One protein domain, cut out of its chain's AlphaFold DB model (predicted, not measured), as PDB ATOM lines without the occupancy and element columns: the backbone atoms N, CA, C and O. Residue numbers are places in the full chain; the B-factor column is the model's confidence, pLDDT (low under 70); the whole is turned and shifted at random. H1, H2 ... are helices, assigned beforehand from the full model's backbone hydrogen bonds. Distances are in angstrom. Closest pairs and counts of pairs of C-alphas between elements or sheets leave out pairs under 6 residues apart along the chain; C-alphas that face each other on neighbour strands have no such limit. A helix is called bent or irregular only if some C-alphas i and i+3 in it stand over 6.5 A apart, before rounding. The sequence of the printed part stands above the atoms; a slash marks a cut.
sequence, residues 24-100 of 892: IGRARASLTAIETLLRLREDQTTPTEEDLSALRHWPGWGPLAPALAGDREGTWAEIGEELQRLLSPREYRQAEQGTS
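This is residues 24 to 100 of the 892 residues of an uncharacterized protein of Streptomyces sp. NRRL WC-3605 (UniProt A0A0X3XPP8). The long helix H1 runs through the middle, with H4 side by side with it and H2 crossing it on the other side. The short H3 packs across the early parts of H1 and H4, H5 packs on H3, and residues 41 to 46 stick out. The printed part has 77 residues with five named helices, H1 to H5 in order, and no named strand: all helix. It is compact, with a radius of gyration of the C-alphas of 12.4 A, yet elongated, spanning 38 by 25 by 21 A.

Find C-alpha 24 at (241.379, 110.113, 287.913); from there H1, residues 24 to 43, runs 28.4 A to C-alpha 43 at (233.202, 98.362, 263.382). Next come H2, residues 49 to 56, and H3, residues 62 to 68. H3 is irregular: C-alphas 63 and 66 are 7.4 A apart. H4, residues 75 to 86, covers 16.7 A, and H5, residues 89 to 98, covers 14.3 A, ending at C-alpha 98, (223.402, 111.067, 284.361).

Start at H1, a hub with H3. With residues 29 to 37 alone it touches H2, at a steep tilt of 57 degrees, opposite ways; the closest C-alphas, of Ala 33 and Leu 55, are 4.7 A apart. H4 touches H1 at a shallow tilt of 10 degrees, the same way, closest at the C-alphas of Glu 35 and Leu 86, 7.3 A. H3 touches H4, about perpendicular at 89 degrees, closest at the C-alphas of Ala 67 and Gly 80, 4.5 A. H5 touches H3, closest at the C-alphas of Leu 68 and Glu 96, 5.6 A, and is apart from H1. In H1, H2, H4 and H5 every O i to N i+4 pair is within hydrogen-bond range; H3 has 1 of 3, and 3 of 4 O i to N i+3 pairs.

The two C-alphas farthest apart, of Thr 46 and Asp 71, are 38.5 A apart. The printed part has no cut and no long link. Look for pLDDT under 70 at residues 98 to 100.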
ATOM      1  N   ILE A  24     240.895 109.909 289.291       81.12
ATOM      2  CA  ILE A  24     241.379 110.113 287.913       81.12
ATOM      3  C   ILE A  24     241.595 108.780 287.182       81.12
ATOM      4  O   ILE A  24     241.286 108.666 286.001       81.12
ATOM      5  N   GLY A  25     242.097 107.750 287.872       82.06
ATOM      6  CA  GLY A  25     242.286 106.421 287.282       82.06
ATOM      7  C   GLY A  25     240.961 105.785 286.861       82.06
ATOM      8  O   GLY A  25     240.868 105.244 285.765       82.06
ATOM      9  N   ARG A  26     239.913 105.927 287.687       80.06
ATOM     10  CA  ARG A  26     238.554 105.489 287.332       80.06
ATOM     11  C   ARG A  26     237.992 106.271 286.152       80.06
ATOM     12  O   ARG A  26     237.438 105.663 285.252       80.06
ATOM     13  N   ALA A  27     238.182 107.589 286.132       83.62
ATOM     14  CA  ALA A  27     237.736 108.430 285.025       83.62
ATOM     15  C   ALA A  27     238.404 108.052 283.692       83.62
ATOM     16  O   ALA A  27     237.727 107.952 282.672       83.62
ATOM     17  N   ARG A  28     239.710 107.757 283.701       86.19
ATOM     18  CA  ARG A  28     240.423 107.262 282.513       86.19
ATOM     19  C   ARG A  28     239.949 105.878 282.079       86.19
ATOM     20  O   ARG A  28     239.742 105.662 280.895       86.19
ATOM     21  N   ALA A  29     239.706 104.967 283.019       86.00
ATOM     22  CA  ALA A  29     239.129 103.664 282.689       86.00
ATOM     23  C   ALA A  29     237.720 103.798 282.072       86.00
ATOM     24  O   ALA A  29     237.388 103.082 281.131       86.00
ATOM     25  N   SER A  30     236.913 104.759 282.542       88.44
ATOM     26  CA  SER A  30     235.619 105.090 281.933       88.44
ATOM     27  C   SER A  30     235.755 105.615 280.503       88.44
ATOM     28  O   SER A  30     234.957 105.223 279.657       88.44
ATOM     29  N   LEU A  31     236.754 106.460 280.222       89.31
ATOM     30  CA  LEU A  31     237.056 106.906 278.857       89.31
ATOM     31  C   LEU A  31     237.381 105.718 277.950       89.31
ATOM     32  O   LEU A  31     236.725 105.544 276.930       89.31
ATOM     33  N   THR A  32     238.299 104.845 278.371       92.00
ATOM     34  CA  THR A  32     238.670 103.650 277.599       92.00
ATOM     35  C   THR A  32     237.468 102.737 277.332       92.00
ATOM     36  O   THR A  32     237.324 102.200 276.234       92.00
ATOM     37  N   ALA A  33     236.560 102.576 278.301       91.31
ATOM     38  CA  ALA A  33     235.324 101.820 278.105       91.31
ATOM     39  C   ALA A  33     234.377 102.478 277.078       91.31
ATOM     40  O   ALA A  33     233.780 101.772 276.265       91.31
ATOM     41  N   ILE A  34     234.255 103.814 277.081       92.44
ATOM     42  CA  ILE A  34     233.461 104.559 276.086       92.44
ATOM     43  C   ILE A  34     234.077 104.403 274.695       92.44
ATOM     44  O   ILE A  34     233.363 104.068 273.755       92.44
ATOM     45  N   GLU A  35     235.389 104.589 274.562       92.75
ATOM     46  CA  GLU A  35     236.108 104.414 273.295       92.75
ATOM     47  C   GLU A  35     235.923 103.001 272.742       92.75
ATOM     48  O   GLU A  35     235.597 102.827 271.569       92.75
ATOM     49  N   THR A  36     236.045 101.991 273.607       93.62
ATOM     50  CA  THR A  36     235.839 100.583 273.248       93.62
ATOM     51  C   THR A  36     234.406 100.339 272.773       93.62
ATOM     52  O   THR A  36     234.201  99.700 271.743       93.62
ATOM     53  N   LEU A  37     233.401 100.879 273.474       93.06
ATOM     54  CA  LEU A  37     231.997 100.784 273.063       93.06
ATOM     55  C   LEU A  37     231.761 101.428 271.690       93.06
ATOM     56  O   LEU A  37     231.077 100.839 270.853       93.06
ATOM     57  N   LEU A  38     232.273 102.643 271.481       90.00
ATOM     58  CA  LEU A  38     232.083 103.389 270.237       90.00
ATOM     59  C   LEU A  38     232.748 102.666 269.066       90.00
ATOM     60  O   LEU A  38     232.084 102.426 268.059       90.00
ATOM     61  N   ARG A  39     233.991 102.208 269.251       92.38
ATOM     62  CA  ARG A  39     234.726 101.407 268.269       92.38
ATOM     63  C   ARG A  39     233.968 100.132 267.893       92.38
ATOM     64  O   ARG A  39     233.735  99.876 266.719       92.38
ATOM     65  N   LEU A  40     233.506  99.354 268.877       89.12
ATOM     66  CA  LEU A  40     232.754  98.118 268.619       89.12
ATOM     67  C   LEU A  40     231.416  98.368 267.898       89.12
ATOM     68  O   LEU A  40     230.988  97.538 267.095       89.12
ATOM     69  N   ARG A  41     230.749  99.500 268.167       84.19
ATOM     70  CA  ARG A  41     229.512  99.898 267.471       84.19
ATOM     71  C   ARG A  41     229.764 100.298 266.021       84.19
ATOM     72  O   ARG A  41     228.952  99.954 265.166       84.19
ATOM     73  N   GLU A  42     230.842 101.032 265.772       79.50
ATOM     74  CA  GLU A  42     231.229 101.492 264.439       79.50
ATOM     75  C   GLU A  42     231.706 100.327 263.563       79.50
ATOM     76  O   GLU A  42     231.181 100.130 262.466       79.50
ATOM     77  N   ASP A  43     232.600  99.491 264.096       79.56
ATOM     78  CA  ASP A  43     233.202  98.362 263.382       79.56
ATOM     79  C   ASP A  43     232.241  97.168 263.214       79.56
ATOM     80  O   ASP A  43     232.485  96.279 262.397       79.56
ATOM     81  N   GLN A  44     231.167  97.102 264.015       76.31
ATOM     82  CA  GLN A  44     230.254  95.951 264.123       76.31
ATOM     83  C   GLN A  44     230.976  94.614 264.395       76.31
ATOM     84  O   GLN A  44     230.582  93.555 263.900       76.31
ATOM     85  N   THR A  45     232.047  94.651 265.191       80.56
ATOM     86  CA  THR A  45     232.884  93.485 265.510       80.56
ATOM     87  C   THR A  45     232.478  92.805 266.821       80.56
ATOM     88  O   THR A  45     231.808  93.380 267.678       80.56
ATOM     89  N   THR A  46     232.861  91.533 266.983       83.94
ATOM     90  CA  THR A  46     232.666  90.800 268.249       83.94
ATOM     91  C   THR A  46     233.744  91.224 269.258       83.94
ATOM     92  O   THR A  46     234.915  91.243 268.875       83.94
ATOM     93  N   PRO A  47     233.396  91.538 270.522       90.06
ATOM     94  CA  PRO A  47     234.367  91.996 271.515       90.06
ATOM     95  C   PRO A  47     235.413  90.923 271.846       90.06
ATOM     96  O   PRO A  47     235.089  89.746 272.015       90.06
ATOM     97  N   THR A  48     236.673  91.342 271.959       92.81
ATOM     98  CA  THR A  48     237.783  90.515 272.458       92.81
ATOM     99  C   THR A  48     237.804  90.474 273.991       92.81
ATOM    100  O   THR A  48     237.119  91.253 274.648       92.81
ATOM    101  N   GLU A  49     238.611  89.600 274.604       91.38
ATOM    102  CA  GLU A  49     238.748  89.591 276.075       91.38
ATOM    103  C   GLU A  49     239.367  90.895 276.611       91.38
ATOM    104  O   GLU A  49     239.036  91.330 277.711       91.38
ATOM    105  N   GLU A  50     240.223  91.554 275.825       91.62
ATOM    106  CA  GLU A  50     240.761  92.875 276.161       91.62
ATOM    107  C   GLU A  50     239.658  93.944 276.139       91.62
ATOM    108  O   GLU A  50     239.549  94.730 277.081       91.62
ATOM    109  N   ASP A  51     238.771  93.897 275.138       92.25
ATOM    110  CA  ASP A  51     237.603  94.781 275.065       92.25
ATOM    111  C   ASP A  51     236.656  94.561 276.243       92.25
ATOM    112  O   ASP A  51     236.243  95.511 276.906       92.25
ATOM    113  N   LEU A  52     236.333  93.301 276.546       90.69
ATOM    114  CA  LEU A  52     235.484  92.957 277.686       90.69
ATOM    115  C   LEU A  52     236.124  93.404 279.002       90.69
ATOM    116  O   LEU A  52     235.429  93.933 279.866       90.69
ATOM    117  N   SER A  53     237.441  93.251 279.150       89.94
ATOM    118  CA  SER A  53     238.183  93.763 280.303       89.94
ATOM    119  C   SER A  53     238.041  95.283 280.434       89.94
ATOM    120  O   SER A  53     237.699  95.766 281.513       89.94
ATOM    121  N   ALA A  54     238.214  96.049 279.352       90.25
ATOM    122  CA  ALA A  54     238.022  97.500 279.371       90.25
ATOM    123  C   ALA A  54     236.581  97.885 279.752       90.25
ATOM    124  O   ALA A  54     236.367  98.719 280.632       90.25
ATOM    125  N   LEU A  55     235.587  97.220 279.158       91.62
ATOM    126  CA  LEU A  55     234.165  97.456 279.421       91.62
ATOM    127  C   LEU A  55     233.759  97.127 280.869       91.62
ATOM    128  O   LEU A  55     232.947  97.852 281.444       91.62
ATOM    129  N   ARG A  56     234.345  96.092 281.495       87.88
ATOM    130  CA  ARG A  56     234.091  95.732 282.909       87.88
ATOM    131  C   ARG A  56     234.499  96.830 283.891       87.88
ATOM    132  O   ARG A  56     233.953  96.889 284.987       87.88
ATOM    133  N   HIS A  57     235.411  97.721 283.502       86.50
ATOM    134  CA  HIS A  57     235.818  98.852 284.334       86.50
ATOM    135  C   HIS A  57     234.854 100.044 284.261       86.50
ATOM    136  O   HIS A  57     235.113 101.049 284.924       86.50
ATOM    137  N   TRP A  58     233.757  99.968 283.493       87.44
ATOM    138  CA  TRP A  58     232.737 101.017 283.435       87.44
ATOM    139  C   TRP A  58     231.982 101.147 284.770       87.44
ATOM    140  O   TRP A  58     231.167 100.286 285.105       87.44
ATOM    141  N   PRO A  59     232.169 102.247 285.524       74.25
ATOM    142  CA  PRO A  59     231.522 102.440 286.817       74.25
ATOM    143  C   PRO A  59     230.228 103.272 286.709       74.25
ATOM    144  O   PRO A  59     229.657 103.660 287.729       74.25
ATOM    145  N   GLY A  60     229.786 103.602 285.488       81.12
ATOM    146  CA  GLY A  60     228.752 104.602 285.215       81.12
ATOM    147  C   GLY A  60     229.283 106.041 285.160       81.12
ATOM    148  O   GLY A  60     230.477 106.298 285.298       81.12
ATOM    149  N   TRP A  61     228.375 107.005 284.984       83.56
ATOM    150  CA  TRP A  61     228.716 108.429 284.824       83.56
ATOM    151  C   TRP A  61     229.173 109.135 286.110       83.56
ATOM    152  O   TRP A  61     229.791 110.194 286.038       83.56
ATOM    153  N   GLY A  62     228.890 108.578 287.290       76.50
ATOM    154  CA  GLY A  62     229.184 109.216 288.582       76.50
ATOM    155  C   GLY A  62     230.657 109.625 288.756       76.50
ATOM    156  O   GLY A  62     230.929 110.792 289.041       76.50
ATOM    157  N   PRO A  63     231.636 108.725 288.535       76.81
ATOM    158  CA  PRO A  63     233.060 109.065 288.625       76.81
ATOM    159  C   PRO A  63     233.556 110.107 287.611       76.81
ATOM    160  O   PRO A  63     234.603 110.709 287.846       76.81
ATOM    161  N   LEU A  64     232.813 110.345 286.524       84.44
ATOM    162  CA  LEU A  64     233.104 111.370 285.517       84.44
ATOM    163  C   LEU A  64     232.480 112.736 285.847       84.44
ATOM    164  O   LEU A  64     232.722 113.696 285.120       84.44
ATOM    165  N   ALA A  65     231.728 112.865 286.946       82.44
ATOM    166  CA  ALA A  65     231.081 114.125 287.318       82.44
ATOM    167  C   ALA A  65     232.037 115.336 287.359       82.44
ATOM    168  O   ALA A  65     231.665 116.375 286.817       82.44
ATOM    169  N   PRO A  66     233.273 115.236 287.899       84.06
ATOM    170  CA  PRO A  66     234.213 116.357 287.861       84.06
ATOM    171  C   PRO A  66     234.701 116.712 286.444       84.06
ATOM    172  O   PRO A  66     234.995 117.872 286.187       84.06
ATOM    173  N   ALA A  67     234.768 115.746 285.516       85.06
ATOM    174  CA  ALA A  67     235.125 115.997 284.112       85.06
ATOM    175  C   ALA A  67     233.989 116.675 283.329       85.06
ATOM    176  O   ALA A  67     234.228 117.397 282.361       85.06
ATOM    177  N   LEU A  68     232.745 116.425 283.740       84.12
ATOM    178  CA  LEU A  68     231.535 116.955 283.113       84.12
ATOM    179  C   LEU A  68     231.121 118.326 283.678       84.12
ATOM    180  O   LEU A  68     230.223 118.952 283.124       84.12
ATOM    181  N   ALA A  69     231.773 118.805 284.744       81.12
ATOM    182  CA  ALA A  69     231.498 120.098 285.369       81.12
ATOM    183  C   ALA A  69     231.992 121.286 284.516       81.12
ATOM    184  O   ALA A  69     233.031 121.212 283.858       81.12
ATOM    185  N   GLY A  70     231.255 122.402 284.553       72.88
ATOM    186  CA  GLY A  70     231.568 123.606 283.770       72.88
ATOM    187  C   GLY A  70     232.787 124.404 284.253       72.88
ATOM    188  O   GLY A  70     233.315 125.211 283.497       72.88
ATOM    189  N   ASP A  71     233.245 124.177 285.485       78.19
ATOM    190  CA  ASP A  71     234.382 124.834 286.146       78.19
ATOM    191  C   ASP A  71     235.590 123.893 286.336       78.19
ATOM    192  O   ASP A  71     236.408 124.076 287.236       78.19
ATOM    193  N   ARG A  72     235.702 122.858 285.494       84.00
ATOM    194  CA  ARG A  72     236.783 121.861 285.531       84.00
ATOM    195  C   ARG A  72     238.173 122.469 285.272       84.00
ATOM    196  O   ARG A  72     238.349 123.274 284.363       84.00
ATOM    197  N   GLU A  73     239.180 122.000 286.013       78.31
ATOM    198  CA  GLU A  73     240.586 122.423 285.890       78.31
ATOM    199  C   GLU A  73     241.552 121.221 285.827       78.31
ATOM    200  O   GLU A  73     241.260 120.123 286.319       78.31
ATOM    201  N   GLY A  74     242.738 121.427 285.240       89.19
ATOM    202  CA  GLY A  74     243.811 120.426 285.174       89.19
ATOM    203  C   GLY A  74     243.404 119.143 284.440       89.19
ATOM    204  O   GLY A  74     242.728 119.190 283.419       89.19
ATOM    205  N   THR A  75     243.771 117.974 284.976       86.00
ATOM    206  CA  THR A  75     243.482 116.663 284.355       86.00
ATOM    207  C   THR A  75     241.985 116.390 284.151       86.00
ATOM    208  O   THR A  75     241.615 115.598 283.290       86.00
ATOM    209  N   TRP A  76     241.098 117.037 284.914       87.31
ATOM    210  CA  TRP A  76     239.652 116.922 284.697       87.31
ATOM    211  C   TRP A  76     239.173 117.716 283.476       87.31
ATOM    212  O   TRP A  76     238.207 117.297 282.840       87.31
ATOM    213  N   ALA A  77     239.856 118.812 283.123       86.12
ATOM    214  CA  ALA A  77     239.600 119.544 281.885       86.12
ATOM    215  C   ALA A  77     239.983 118.704 280.660       86.12
ATOM    216  O   ALA A  77     239.153 118.553 279.771       86.12
ATOM    217  N   GLU A  78     241.157 118.062 280.682       86.69
ATOM    218  CA  GLU A  78     241.627 117.156 279.618       86.69
ATOM    219  C   GLU A  78     240.632 116.006 279.364       86.69
ATOM    220  O   GLU A  78     240.168 115.807 278.245       86.69
ATOM    221  N   ILE A  79     240.230 115.288 280.424       87.00
ATOM    222  CA  ILE A  79     239.234 114.200 280.340       87.00
ATOM    223  C   ILE A  79     237.893 114.733 279.815       87.00
ATOM    224  O   ILE A  79     237.191 114.063 279.060       87.00
ATOM    225  N   GLY A  80     237.521 115.941 280.228       85.88
ATOM    226  CA  GLY A  80     236.290 116.589 279.807       85.88
ATOM    227  C   GLY A  80     236.277 117.011 278.333       85.88
ATOM    228  O   GLY A  80     235.228 116.928 277.695       85.88
ATOM    229  N   GLU A  81     237.410 117.455 277.790       86.56
ATOM    230  CA  GLU A  81     237.596 117.747 276.361       86.56
ATOM    231  C   GLU A  81     237.548 116.464 275.528       86.56
ATOM    232  O   GLU A  81     236.878 116.411 274.498       86.56
ATOM    233  N   GLU A  82     238.169 115.389 276.013       87.88
ATOM    234  CA  GLU A  82     238.119 114.084 275.358       87.88
ATOM    235  C   GLU A  82     236.692 113.518 275.306       87.88
ATOM    236  O   GLU A  82     236.246 113.058 274.254       87.88
ATOM    237  N   LEU A  83     235.913 113.660 276.384       86.06
ATOM    238  CA  LEU A  83     234.482 113.332 276.377       86.06
ATOM    239  C   LEU A  83     233.685 114.169 275.362       86.06
ATOM    240  O   LEU A  83     232.764 113.637 274.751       86.06
ATOM    241  N   GLN A  84     234.010 115.453 275.169       86.12
ATOM    242  CA  GLN A  84     233.349 116.299 274.159       86.12
ATOM    243  C   GLN A  84     233.716 115.902 272.727       86.12
ATOM    244  O   GLN A  84     232.910 116.097 271.822       86.12
ATOM    245  N   ARG A  85     234.910 115.334 272.520       85.94
ATOM    246  CA  ARG A  85     235.344 114.789 271.229       85.94
ATOM    247  C   ARG A  85     234.675 113.447 270.921       85.94
ATOM    248  O   ARG A  85     234.337 113.188 269.771       85.94
ATOM    249  N   LEU A  86     234.508 112.594 271.934       84.50
ATOM    250  CA  LEU A  86     233.937 111.250 271.788       84.50
ATOM    251  C   LEU A  86     232.405 111.239 271.720       84.50
ATOM    252  O   LEU A  86     231.829 110.334 271.121       84.50
ATOM    253  N   LEU A  87     231.737 112.205 272.354       83.00
ATOM    254  CA  LEU A  87     230.280 112.254 272.469       83.00
ATOM    255  C   LEU A  87     229.712 113.427 271.672       83.00
ATOM    256  O   LEU A  87     230.222 114.541 271.738       83.00
ATOM    257  N   SER A  88     228.575 113.224 271.007       78.62
ATOM    258  CA  SER A  88     227.839 114.346 270.413       78.62
ATOM    259  C   SER A  88     227.393 115.358 271.488       78.62
ATOM    260  O   SER A  88     227.170 114.979 272.644       78.62
ATOM    261  N   PRO A  89     227.113 116.633 271.141       74.56
ATOM    262  CA  PRO A  89     226.617 117.628 272.105       74.56
ATOM    263  C   PRO A  89     225.339 117.207 272.851       74.56
ATOM    264  O   PRO A  89     225.021 117.702 273.938       74.56
ATOM    265  N   ARG A  90     224.551 116.299 272.263       73.00
ATOM    266  CA  ARG A  90     223.366 115.717 272.898       73.00
ATOM    267  C   ARG A  90     223.737 114.628 273.904       73.00
ATOM    268  O   ARG A  90     223.186 114.637 275.001       73.00
ATOM    269  N   GLU A  91     224.621 113.705 273.539       76.31
ATOM    270  CA  GLU A  91     225.094 112.630 274.422       76.31
ATOM    271  C   GLU A  91     225.892 113.191 275.594       76.31
ATOM    272  O   GLU A  91     225.669 112.788 276.729       76.31
ATOM    273  N   TYR A  92     226.717 114.206 275.346       80.25
ATOM    274  CA  TYR A  92     227.464 114.908 276.381       80.25
ATOM    275  C   TYR A  92     226.533 115.540 277.436       80.25
ATOM    276  O   TYR A  92     226.713 115.340 278.636       80.25
ATOM    277  N   ARG A  93     225.459 116.224 277.008       76.25
ATOM    278  CA  ARG A  93     224.433 116.757 277.931       76.25
ATOM    279  C   ARG A  93     223.669 115.659 278.676       76.25
ATOM    280  O   ARG A  93     223.230 115.874 279.804       76.25
ATOM    281  N   GLN A  94     223.469 114.491 278.064       73.44
ATOM    282  CA  GLN A  94     222.853 113.347 278.745       73.44
ATOM    283  C   GLN A  94     223.786 112.746 279.799       73.44
ATOM    284  O   GLN A  94     223.326 112.463 280.905       73.44
ATOM    285  N   ALA A  95     225.075 112.619 279.481       81.25
ATOM    286  CA  ALA A  95     226.114 112.187 280.406       81.25
ATOM    287  C   ALA A  95     226.185 113.113 281.628       81.25
ATOM    288  O   ALA A  95     226.123 112.635 282.760       81.25
ATOM    289  N   GLU A  96     226.200 114.434 281.410       78.50
ATOM    290  CA  GLU A  96     226.180 115.449 282.474       78.50
ATOM    291  C   GLU A  96     224.987 115.253 283.427       78.50
ATOM    292  O   GLU A  96     225.157 115.194 284.646       78.50
ATOM    293  N   GLN A  97     223.784 115.047 282.884       71.75
ATOM    294  CA  GLN A  97     222.574 114.785 283.676       71.75
ATOM    295  C   GLN A  97     222.612 113.432 284.410       71.75
ATOM    296  O   GLN A  97     222.036 113.302 285.495       71.75
ATOM    297  N   GLY A  98     223.283 112.430 283.834       66.75
ATOM    298  CA  GLY A  98     223.402 111.067 284.361       66.75
ATOM    299  C   GLY A  98     224.320 110.927 285.582       66.75
ATOM    300  O   GLY A  98     224.193 109.958 286.333       66.75
ATOM    301  N   THR A  99     225.192 111.909 285.834       68.88
ATOM    302  CA  THR A  99     226.146 111.920 286.963       68.88
ATOM    303  C   THR A  99     225.483 111.816 288.341       68.88
ATOM    304  O   THR A  99     226.059 111.252 289.268       68.88
ATOM    305  N   SER A 100     224.258 112.332 288.482       57.22
ATOM    306  CA  SER A 100     223.554 112.459 289.768       57.22
ATOM    307  C   SER A 100     222.771 111.213 290.210       57.22
ATOM    308  O   SER A 100     222.299 111.161 291.348       57.22
TER     309      SER A 100